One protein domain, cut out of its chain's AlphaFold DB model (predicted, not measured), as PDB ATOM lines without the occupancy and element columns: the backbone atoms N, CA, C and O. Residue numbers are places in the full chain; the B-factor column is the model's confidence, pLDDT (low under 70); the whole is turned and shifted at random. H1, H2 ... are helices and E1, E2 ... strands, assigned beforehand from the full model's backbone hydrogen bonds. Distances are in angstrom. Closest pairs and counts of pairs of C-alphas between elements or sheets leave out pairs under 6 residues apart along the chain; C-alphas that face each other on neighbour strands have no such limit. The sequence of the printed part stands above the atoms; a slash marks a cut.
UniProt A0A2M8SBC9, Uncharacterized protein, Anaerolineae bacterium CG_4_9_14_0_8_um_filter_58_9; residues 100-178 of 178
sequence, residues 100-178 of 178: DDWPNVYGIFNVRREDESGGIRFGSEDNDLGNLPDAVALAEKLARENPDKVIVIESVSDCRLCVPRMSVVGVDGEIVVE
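Overview. This is residues 100 to 178 of the 178 residues of an uncharacterized protein of Anaerolineae bacterium CG_4_9_14_0_8_um_filter_58_9 (UniProt A0A2M8SBC9). One antiparallel sheet of five strands, E3 E2 E4 E5 E6 in order, is twisted and curls round a single helix, H1, which packs in its hollow; no named helix covers the other face. A short strand outside the sheet, E1, passes near the first residue of H1 and turns sharply into E2. The printed part has 79 residues with one named helix and six named strands, in the order E1 E2 E3 H1 E4 E5 E6, of mixed class, helices and strands. It is compact, with a radius of gyration of the C-alphas of 12.3 A, and spans 39 by 28 by 19 A.

Along the chain. E1 is residues 105 to 107, with C-alpha 105 at (173.425, 227.220, 273.026). E2 is residues 109 to 113, 13.4 A long from first to last C-alpha, and E3 is residues 120 to 122. H1 is residues 132 to 145, 20.0 A long, starting at C-alpha 132 (174.808, 227.904, 267.039). E4 is residues 151 to 155, 13.5 A long. E5, the longest strand, is residues 165 to 171, 19.1 A long. E6 is residues 174 to 177, ending at C-alpha 177 (168.748, 219.395, 259.842).

Arrangement. E1 runs on into E2 at 82 degrees across a break of 1 residue. Residues 106 to 107 of E1 also pair, antiparallel, with residues 130 to 131. The hairpin of E2 and E3 has N 111 and O 120 at 2.9 A, within hydrogen-bond range. E2 and E4 are antiparallel at 155 degrees, with N 110 and O 154 at 2.8 A. E3, H1 and E4 form a split strand-helix-strand unit, two strands running the same way with E2 between them, and its crossover is right-handed. H1 is on the sheet; its closest C-alphas to E5 are those of Ala 143 and Gly 170, 5.5 A apart, and to E2 those of Val 111 and Ala 139, 6.3 A apart. Every O i to N i+4 pair in H1 is within hydrogen-bond range. E4, E5 and E6 form a meander, each strand the antiparallel neighbour of the one before. The pairing is staggered: E5 pairs with E4 over residues 165 to 168, with N 153 and O 166 at 2.9 A, and with E6 over residues 168 to 171, with N 171 and O 174 at 2.8 A. E3 and E6 are the edge strands and are apart.

Size, cuts and confidence. The two C-alphas farthest apart, those of Asp 126 and Asp 172, are 40.1 A from each other. The printed part has no cut, and no link is long. The mean pLDDT of the printed part is 84.2; it is under 70 at residue 127, residues 158 to 162 and residue 173.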
ATOM      1  N   ASP A 100     164.059 226.650 268.483       87.81
ATOM      2  CA  ASP A 100     163.805 227.712 269.460       87.81
ATOM      3  C   ASP A 100     164.858 227.736 270.587       87.81
ATOM      4  O   ASP A 100     165.078 228.779 271.205       87.81
ATOM      5  N   ASP A 101     165.553 226.618 270.829       86.94
ATOM      6  CA  ASP A 101     166.596 226.503 271.857       86.94
ATOM      7  C   ASP A 101     167.973 226.951 271.357       86.94
ATOM      8  O   ASP A 101     168.839 227.297 272.161       86.94
ATOM      9  N   TRP A 102     168.198 226.954 270.038       88.94
ATOM     10  CA  TRP A 102     169.511 227.215 269.445       88.94
ATOM     11  C   TRP A 102     170.153 228.543 269.874       88.94
ATOM     12  O   TRP A 102     171.354 228.527 270.147       88.94
ATOM     13  N   PRO A 103     169.421 229.674 269.995       89.56
ATOM     14  CA  PRO A 103     170.004 230.934 270.468       89.56
ATOM     15  C   PRO A 103     170.573 230.869 271.887       89.56
ATOM     16  O   PRO A 103     171.360 231.732 272.264       89.56
ATOM     17  N   ASN A 104     170.176 229.863 272.666       88.38
ATOM     18  CA  ASN A 104     170.614 229.669 274.042       88.38
ATOM     19  C   ASN A 104     171.741 228.637 274.159       88.38
ATOM     20  O   ASN A 104     172.060 228.237 275.276       88.38
ATOM     21  N   VAL A 105     172.305 228.167 273.040       90.75
ATOM     22  CA  VAL A 105     173.425 227.220 273.026       90.75
ATOM     23  C   VAL A 105     174.735 227.975 272.856       90.75
ATOM     24  O   VAL A 105     174.978 228.607 271.828       90.75
ATOM     25  N   TYR A 106     175.612 227.814 273.838       89.69
ATOM     26  CA  TYR A 106     176.964 228.348 273.854       89.69
ATOM     27  C   TYR A 106     177.951 227.230 273.553       89.69
ATOM     28  O   TYR A 106     177.844 226.131 274.093       89.69
ATOM     29  N   GLY A 107     178.919 227.490 272.683       90.31
ATOM     30  CA  GLY A 107     179.937 226.510 272.337       90.31
ATOM     31  C   GLY A 107     180.803 226.980 271.186       90.31
ATOM     32  O   GLY A 107     180.627 228.069 270.652       90.31
ATOM     33  N   ILE A 108     181.744 226.134 270.785       90.69
ATOM     34  CA  ILE A 108     182.553 226.366 269.594       90.69
ATOM     35  C   ILE A 108     182.097 225.380 268.534       90.69
ATOM     36  O   ILE A 108     182.126 224.170 268.764       90.69
ATOM     37  N   PHE A 109     181.711 225.889 267.370       91.25
ATOM     38  CA  PHE A 109     181.174 225.076 266.281       91.25
ATOM     39  C   PHE A 109     182.060 225.168 265.050       91.25
ATOM     40  O   PHE A 109     182.578 226.230 264.715       91.25
ATOM     41  N   ASN A 110     182.214 224.052 264.352       91.62
ATOM     42  CA  ASN A 110     182.880 223.980 263.066       91.62
ATOM     43  C   ASN A 110     181.872 223.534 262.007       91.62
ATOM     44  O   ASN A 110     181.225 222.498 262.154       91.62
ATOM     45  N   VAL A 111     181.744 224.324 260.944       93.12
ATOM     46  CA  VAL A 111     180.852 224.047 259.816       93.12
ATOM     47  C   VAL A 111     181.692 223.674 258.608       93.12
ATOM     48  O   VAL A 111     182.517 224.467 258.147       93.12
ATOM     49  N   ARG A 112     181.483 222.476 258.068       93.00
ATOM     50  CA  ARG A 112     182.236 221.983 256.907       93.00
ATOM     51  C   ARG A 112     181.432 221.012 256.070       93.00
ATOM     52  O   ARG A 112     180.447 220.447 256.534       93.00
ATOM     53  N   ARG A 113     181.889 220.762 254.848       91.25
ATOM     54  CA  ARG A 113     181.420 219.604 254.085       91.25
ATOM     55  C   ARG A 113     182.007 218.331 254.682       91.25
ATOM     56  O   ARG A 113     183.141 218.331 255.164       91.25
ATOM     57  N   GLU A 114     181.243 217.244 254.649       87.81
ATOM     58  CA  GLU A 114     181.680 215.969 255.231       87.81
ATOM     59  C   GLU A 114     182.974 215.436 254.588       87.81
ATOM     60  O   GLU A 114     183.814 214.861 255.283       87.81
ATOM     61  N   ASP A 115     183.166 215.686 253.287       86.75
ATOM     62  CA  ASP A 115     184.328 215.273 252.495       86.75
ATOM     63  C   ASP A 115     185.542 216.216 252.603       86.75
ATOM     64  O   ASP A 115     186.610 215.908 252.067       86.75
ATOM     65  N   GLU A 116     185.419 217.335 253.320       86.19
ATOM     66  CA  GLU A 116     186.482 218.324 253.492       86.19
ATOM     67  C   GLU A 116     187.100 218.260 254.898       86.19
ATOM     68  O   GLU A 116     186.424 218.092 255.915       86.19
ATOM     69  N   SER A 117     188.424 218.429 254.958       76.44
ATOM     70  CA  SER A 117     189.189 218.483 256.212       76.44
ATOM     71  C   SER A 117     189.251 219.883 256.834       76.44
ATOM     72  O   SER A 117     189.796 220.038 257.923       76.44
ATOM     73  N   GLY A 118     188.768 220.907 256.125       80.62
ATOM     74  CA  GLY A 118     188.727 222.297 256.581       80.62
ATOM     75  C   GLY A 118     187.290 222.748 256.807       80.62
ATOM     76  O   GLY A 118     186.392 222.311 256.094       80.62
ATOM     77  N   GLY A 119     187.078 223.616 257.792       87.31
ATOM     78  CA  GLY A 119     185.766 224.165 258.114       87.31
ATOM     79  C   GLY A 119     185.841 225.612 258.575       87.31
ATOM     80  O   GLY A 119     186.924 226.159 258.800       87.31
ATOM     81  N   ILE A 120     184.674 226.237 258.659       90.69
ATOM     82  CA  ILE A 120     184.502 227.586 259.183       90.69
ATOM     83  C   ILE A 120     184.125 227.461 260.658       90.69
ATOM     84  O   ILE A 120     183.105 226.860 260.996       90.69
ATOM     85  N   ARG A 121     184.971 228.027 261.524       90.69
ATOM     86  CA  ARG A 121     184.813 228.009 262.981       90.69
ATOM     87  C   ARG A 121     183.978 229.203 263.454       90.69
ATOM     88  O   ARG A 121     184.184 230.317 262.978       90.69
ATOM     89  N   PHE A 122     183.098 228.957 264.419       90.62
ATOM     90  CA  PHE A 122     182.317 229.942 265.165       90.62
ATOM     91  C   PHE A 122     182.711 229.852 266.637       90.62
ATOM     92  O   PHE A 122     182.591 228.782 267.236       90.62
ATOM     93  N   GLY A 123     183.183 230.965 267.195       87.12
ATOM     94  CA  GLY A 123     183.720 231.038 268.549       87.12
ATOM     95  C   GLY A 123     185.182 230.605 268.681       87.12
ATOM     96  O   GLY A 123     185.788 230.020 267.773       87.12
ATOM     97  N   SER A 124     185.757 230.884 269.845       82.38
ATOM     98  CA  SER A 124     187.137 230.569 270.206       82.38
ATOM     99  C   SER A 124     187.259 230.276 271.702       82.38
ATOM    100  O   SER A 124     186.391 230.620 272.497       82.38
ATOM    101  N   GLU A 125     188.370 229.648 272.082       72.56
ATOM    102  CA  GLU A 125     188.727 229.422 273.490       72.56
ATOM    103  C   GLU A 125     189.077 230.735 274.224       72.56
ATOM    104  O   GLU A 125     189.136 230.752 275.448       72.56
ATOM    105  N   ASP A 126     189.269 231.842 273.493       71.88
ATOM    106  CA  ASP A 126     189.662 233.157 274.018       71.88
ATOM    107  C   ASP A 126     188.444 234.047 274.369       71.88
ATOM    108  O   ASP A 126     188.488 235.266 274.188       71.88
ATOM    109  N   ASN A 127     187.356 233.450 274.872       63.53
ATOM    110  CA  ASN A 127     186.094 234.106 275.268       63.53
ATOM    111  C   ASN A 127     185.208 234.645 274.128       63.53
ATOM    112  O   ASN A 127     184.403 235.554 274.345       63.53
ATOM    113  N   ASP A 128     185.301 234.072 272.928       76.75
ATOM    114  CA  ASP A 128     184.279 234.255 271.892       76.75
ATOM    115  C   ASP A 128     183.320 233.059 271.929       76.75
ATOM    116  O   ASP A 128     183.612 231.989 271.387       76.75
ATOM    117  N   LEU A 129     182.198 233.216 272.634       74.38
ATOM    118  CA  LEU A 129     181.159 232.193 272.711       74.38
ATOM    119  C   LEU A 129     180.499 232.081 271.334       74.38
ATOM    120  O   LEU A 129     179.719 232.943 270.928       74.38
ATOM    121  N   GLY A 130     180.839 231.029 270.592       76.19
ATOM    122  CA  GLY A 130     180.269 230.780 269.276       76.19
ATOM    123  C   GLY A 130     178.748 230.640 269.335       76.19
ATOM    124  O   GLY A 130     178.177 230.174 270.320       76.19
ATOM    125  N   ASN A 131     178.094 231.045 268.249       81.06
ATOM    126  CA  ASN A 131     176.642 231.114 268.135       81.06
ATOM    127  C   ASN A 131     176.128 229.976 267.236       81.06
ATOM    128  O   ASN A 131     176.428 229.948 266.037       81.06
ATOM    129  N   LEU A 132     175.359 229.034 267.797       89.88
ATOM    130  CA  LEU A 132     174.808 227.904 267.039       89.88
ATOM    131  C   LEU A 132     173.905 228.365 265.871       89.88
ATOM    132  O   LEU A 132     174.099 227.863 264.764       89.88
ATOM    133  N   PRO A 133     172.981 229.334 266.042       91.56
ATOM    134  CA  PRO A 133     172.218 229.921 264.940       91.56
ATOM    135  C   PRO A 133     173.054 230.373 263.738       91.56
ATOM    136  O   PRO A 133     172.676 230.103 262.598       91.56
ATOM    137  N   ASP A 134     174.202 231.016 263.965       91.31
ATOM    138  CA  ASP A 134     175.065 231.483 262.873       91.31
ATOM    139  C   ASP A 134     175.749 230.309 262.158       91.31
ATOM    140  O   ASP A 134     175.849 230.292 260.925       91.31
ATOM    141  N   ALA A 135     176.160 229.290 262.921       92.69
ATOM    142  CA  ALA A 135     176.698 228.051 262.373       92.69
ATOM    143  C   ALA A 135     175.651 227.312 261.517       92.69
ATOM    144  O   ALA A 135     175.957 226.881 260.401       92.69
ATOM    145  N   VAL A 136     174.402 227.231 261.988       92.44
ATOM    146  CA  VAL A 136     173.293 226.637 261.227       92.44
ATOM    147  C   VAL A 136     173.006 227.447 259.967       92.44
ATOM    148  O   VAL A 136     172.981 226.876 258.881       92.44
ATOM    149  N   ALA A 137     172.881 228.773 260.059       93.00
ATOM    150  CA  ALA A 137     172.612 229.628 258.904       93.00
ATOM    151  C   ALA A 137     173.669 229.469 257.795       93.00
ATOM    152  O   ALA A 137     173.335 229.436 256.602       93.00
ATOM    153  N   LEU A 138     174.946 229.331 258.168       94.19
ATOM    154  CA  LEU A 138     176.004 229.014 257.212       94.19
ATOM    155  C   LEU A 138     175.839 227.605 256.630       94.19
ATOM    156  O   LEU A 138     175.980 227.436 255.417       94.19
ATOM    157  N   ALA A 139     175.547 226.608 257.461       93.12
ATOM    158  CA  ALA A 139     175.375 225.237 257.005       93.12
ATOM    159  C   ALA A 139     174.224 225.108 255.996       93.12
ATOM    160  O   ALA A 139     174.399 224.508 254.936       93.12
ATOM    161  N   GLU A 140     173.087 225.754 256.260       93.25
ATOM    162  CA  GLU A 140     171.960 225.806 255.327       93.25
ATOM    163  C   GLU A 140     172.343 226.478 254.006       93.25
ATOM    164  O   GLU A 140     171.977 226.004 252.930       93.25
ATOM    165  N   LYS A 141     173.091 227.587 254.063       93.31
ATOM    166  CA  LYS A 141     173.583 228.264 252.860       93.31
ATOM    167  C   LYS A 141     174.452 227.322 252.024       93.31
ATOM    168  O   LYS A 141     174.231 227.210 250.819       93.31
ATOM    169  N   LEU A 142     175.400 226.630 252.654       92.06
ATOM    170  CA  LEU A 142     176.286 225.687 251.973       92.06
ATOM    171  C   LEU A 142     175.519 224.497 251.385       92.06
ATOM    172  O   LEU A 142     175.847 224.069 250.277       92.06
ATOM    173  N   ALA A 143     174.490 224.003 252.077       92.12
ATOM    174  CA  ALA A 143     173.628 222.926 251.598       92.12
ATOM    175  C   ALA A 143     172.782 223.359 250.385       92.12
ATOM    176  O   ALA A 143     172.670 222.610 249.419       92.12
ATOM    177  N   ARG A 144     172.257 224.595 250.363       90.81
ATOM    178  CA  ARG A 144     171.567 225.148 249.176       90.81
ATOM    179  C   ARG A 144     172.500 225.297 247.975       90.81
ATOM    180  O   ARG A 144     172.084 225.080 246.841       90.81
ATOM    181  N   GLU A 145     173.749 225.693 248.216       90.56
ATOM    182  CA  GLU A 145     174.768 225.844 247.170       90.56
ATOM    183  C   GLU A 145     175.296 224.491 246.658       90.56
ATOM    184  O   GLU A 145     175.817 224.429 245.547       90.56
ATOM    185  N   ASN A 146     175.172 223.420 247.452       88.88
ATOM    186  CA  ASN A 146     175.715 222.087 247.165       88.88
ATOM    187  C   ASN A 146     174.703 220.993 247.571       88.88
ATOM    188  O   ASN A 146     174.928 220.289 248.556       88.88
ATOM    189  N   PRO A 147     173.580 220.847 246.846       85.25
ATOM    190  CA  PRO A 147     172.471 219.976 247.251       85.25
ATOM    191  C   PRO A 147     172.821 218.477 247.269       85.25
ATOM    192  O   PRO A 147     172.109 217.689 247.878       85.25
ATOM    193  N   ASP A 148     173.911 218.065 246.620       87.94
ATOM    194  CA  ASP A 148     174.430 216.692 246.619       87.94
ATOM    195  C   ASP A 148     175.418 216.406 247.765       87.94
ATOM    196  O   ASP A 148     175.971 215.305 247.850       87.94
ATOM    197  N   LYS A 149     175.674 217.389 248.633       88.62
ATOM    198  CA  LYS A 149     176.668 217.311 249.705       88.62
ATOM    199  C   LYS A 149     176.021 217.374 251.080       88.62
ATOM    200  O   LYS A 149     175.084 218.129 251.315       88.62
ATOM    201  N   VAL A 150     176.595 216.614 252.009       91.25
ATOM    202  CA  VAL A 150     176.267 216.692 253.434       91.25
ATOM    203  C   VAL A 150     177.137 217.768 254.067       91.25
ATOM    204  O   VAL A 150     178.371 217.699 254.009       91.25
ATOM    205  N   ILE A 151     176.496 218.764 254.672       93.56
ATOM    206  CA  ILE A 151     177.170 219.741 255.522       93.56
ATOM    207  C   ILE A 151     177.088 219.244 256.959       93.56
ATOM    208  O   ILE A 151     176.052 218.750 257.389       93.56
ATOM    209  N   VAL A 152     178.178 219.343 257.704       92.06
ATOM    210  CA  VAL A 152     178.267 218.906 259.095       92.06
ATOM    211  C   VAL A 152     178.549 220.119 259.964       92.06
ATOM    212  O   VAL A 152     179.419 220.931 259.644       92.06
ATOM    213  N   ILE A 153     177.810 220.213 261.064       91.69
ATOM    214  CA  ILE A 153     178.089 221.103 262.184       91.69
ATOM    215  C   ILE A 153     178.576 220.211 263.318       91.69
ATOM    216  O   ILE A 153     177.856 219.313 263.756       91.69
ATOM    217  N   GLU A 154     179.798 220.431 263.777       89.56
ATOM    218  CA  GLU A 154     180.411 219.675 264.868       89.56
ATOM    219  C   GLU A 154     180.898 220.636 265.950       89.56
ATOM    220  O   GLU A 154     181.414 221.713 265.653       89.56
ATOM    221  N   SER A 155     180.721 220.260 267.212       86.81
ATOM    222  CA  SER A 155     181.365 220.986 268.305       86.81
ATOM    223  C   SER A 155     182.875 220.743 268.298       86.81
ATOM    224  O   SER A 155     183.349 219.657 267.967       86.81
ATOM    225  N   VAL A 156     183.658 221.759 268.643       80.12
ATOM    226  CA  VAL A 156     185.100 221.585 268.826       80.12
ATOM    227  C   VAL A 156     185.317 221.026 270.226       80.12
ATOM    228  O   VAL A 156     185.215 221.758 271.203       80.12
ATOM    229  N   SER A 157     185.586 219.724 270.304       71.94
ATOM    230  CA  SER A 157     185.872 219.010 271.549       71.94
ATOM    231  C   SER A 157     187.196 218.261 271.461       71.94
ATOM    232  O   SER A 157     187.524 217.678 270.422       71.94
ATOM    233  N   ASP A 158     187.921 218.201 272.577       63.41
ATOM    234  CA  ASP A 158     189.088 217.325 272.724       63.41
ATOM    235  C   ASP A 158     188.691 215.834 272.718       63.41
ATOM    236  O   ASP A 158     189.500 214.957 272.389       63.41
ATOM    237  N   CYS A 159     187.422 215.520 273.007       58.62
ATOM    238  CA  CYS A 159     186.901 214.161 272.980       58.62
ATOM    239  C   CYS A 159     186.392 213.772 271.583       58.62
ATOM    240  O   CYS A 159     185.226 213.949 271.240       58.62
ATOM    241  N   ARG A 160     187.252 213.133 270.778       56.66
ATOM    242  CA  ARG A 160     186.909 212.673 269.411       56.66
ATOM    243  C   ARG A 160     185.798 211.616 269.329       56.66
ATOM    244  O   ARG A 160     185.315 211.344 268.234       56.66
ATOM    245  N   LEU A 161     185.445 210.972 270.440       55.47
ATOM    246  CA  LEU A 161     184.461 209.882 270.472       55.47
ATOM    247  C   LEU A 161     183.037 210.370 270.756       55.47
ATOM    248  O   LEU A 161     182.088 209.661 270.429       55.47
ATOM    249  N   CYS A 162     182.894 211.570 271.316       61.66
ATOM    250  CA  CYS A 162     181.629 212.099 271.811       61.66
ATOM    251  C   CYS A 162     181.449 213.541 271.336       61.66
ATOM    252  O   CYS A 162     181.177 214.414 272.145       61.66
ATOM    253  N   VAL A 163     181.681 213.812 270.049       73.69
ATOM    254  CA  VAL A 163     181.516 215.162 269.496       73.69
ATOM    255  C   VAL A 163     180.043 215.375 269.134       73.69
ATOM    256  O   VAL A 163     179.584 214.752 268.167       73.69
ATOM    257  N   PRO A 164     179.292 216.239 269.852       81.31
ATOM    258  CA  PRO A 164     177.982 216.680 269.406       81.31
ATOM    259  C   PRO A 164     178.052 217.148 267.955       81.31
ATOM    260  O   PRO A 164     178.855 218.025 267.616       81.31
ATOM    261  N   ARG A 165     177.228 216.534 267.101       86.00
ATOM    262  CA  ARG A 165     177.186 216.812 265.666       86.00
ATOM    263  C   ARG A 165     175.764 216.789 265.126       86.00
ATOM    264  O   ARG A 165     174.949 215.981 265.572       86.00
ATOM    265  N   MET A 166     175.520 217.605 264.111       88.50
ATOM    266  CA  MET A 166     174.343 217.522 263.249       88.50
ATOM    267  C   MET A 166     174.740 217.668 261.784       88.50
ATOM    268  O   MET A 166     175.803 218.200 261.455       88.50
ATOM    269  N   SER A 167     173.885 217.168 260.910       88.94
ATOM    270  CA  SER A 167     174.030 217.210 259.468       88.94
ATOM    271  C   SER A 167     172.965 218.121 258.878       88.94
ATOM    272  O   SER A 167     171.828 218.132 259.328       88.94
ATOM    273  N   VAL A 168     173.328 218.886 257.856       86.94
ATOM    274  CA  VAL A 168     172.410 219.725 257.093       86.94
ATOM    275  C   VAL A 168     172.470 219.282 255.641       86.94
ATOM    276  O   VAL A 168     173.543 219.272 255.029       86.94
ATOM    277  N   VAL A 169     171.319 218.886 255.102       87.69
ATOM    278  CA  VAL A 169     171.181 218.342 253.747       87.69
ATOM    279  C   VAL A 169     170.085 219.070 252.976       87.69
ATOM    280  O   VAL A 169     169.057 219.452 253.536       87.69
ATOM    281  N   GLY A 170     170.308 219.272 251.678       81.00
ATOM    282  CA  GLY A 170     169.274 219.735 250.758       81.00
ATOM    283  C   GLY A 170     168.506 218.546 250.190       81.00
ATOM    284  O   GLY A 170     169.076 217.760 249.441       81.00
ATOM    285  N   VAL A 171     167.220 218.410 250.511       76.50
ATOM    286  CA  VAL A 171     166.345 217.350 249.984       76.50
ATOM    287  C   VAL A 171     165.232 218.004 249.178       76.50
ATOM    288  O   VAL A 171     164.445 218.768 249.717       76.50
ATOM    289  N   ASP A 172     165.188 217.748 247.868       75.00
ATOM    290  CA  ASP A 172     164.137 218.242 246.961       75.00
ATOM    291  C   ASP A 172     163.887 219.769 247.008       75.00
ATOM    292  O   ASP A 172     162.801 220.257 246.698       75.00
ATOM    293  N   GLY A 173     164.921 220.548 247.346       68.81
ATOM    294  CA  GLY A 173     164.850 222.009 247.479       68.81
ATOM    295  C   GLY A 173     164.479 222.509 248.880       68.81
ATOM    296  O   GLY A 173     164.501 223.718 249.106       68.81
ATOM    297  N   GLU A 174     164.202 221.605 249.817       76.31
ATOM    298  CA  GLU A 174     164.049 221.884 251.244       76.31
ATOM    299  C   GLU A 174     165.358 221.600 251.993       76.31
ATOM    300  O   GLU A 174     166.195 220.817 251.543       76.31
ATOM    301  N   ILE A 175     165.558 222.267 253.130       80.12
ATOM    302  CA  ILE A 175     166.721 222.047 253.993       80.12
ATOM    303  C   ILE A 175     166.277 221.243 255.205       80.12
ATOM    304  O   ILE A 175     165.335 221.632 255.894       80.12
ATOM    305  N   VAL A 176     166.966 220.135 255.451       80.69
ATOM    306  CA  VAL A 176     166.725 219.252 256.592       80.69
ATOM    307  C   VAL A 176     167.957 219.272 257.487       80.69
ATOM    308  O   VAL A 176     169.084 219.164 257.000       80.69
ATOM    309  N   VAL A 177     167.727 219.432 258.789       80.56
ATOM    310  CA  VAL A 177     168.748 219.395 259.842       80.56
ATOM    311  C   VAL A 177     168.546 218.106 260.649       80.56
ATOM    312  O   VAL A 177     167.460 217.902 261.188       80.56
ATOM    313  N   GLU A 178     169.563 217.236 260.703       78.31
ATOM    314  CA  GLU A 178     169.518 215.865 261.261       78.31
ATOM    315  C   GLU A 178     170.609 215.540 262.296       78.31
ATOM    316  O   GLU A 178     171.793 215.913 262.130       78.31
TER     317      GLU A 178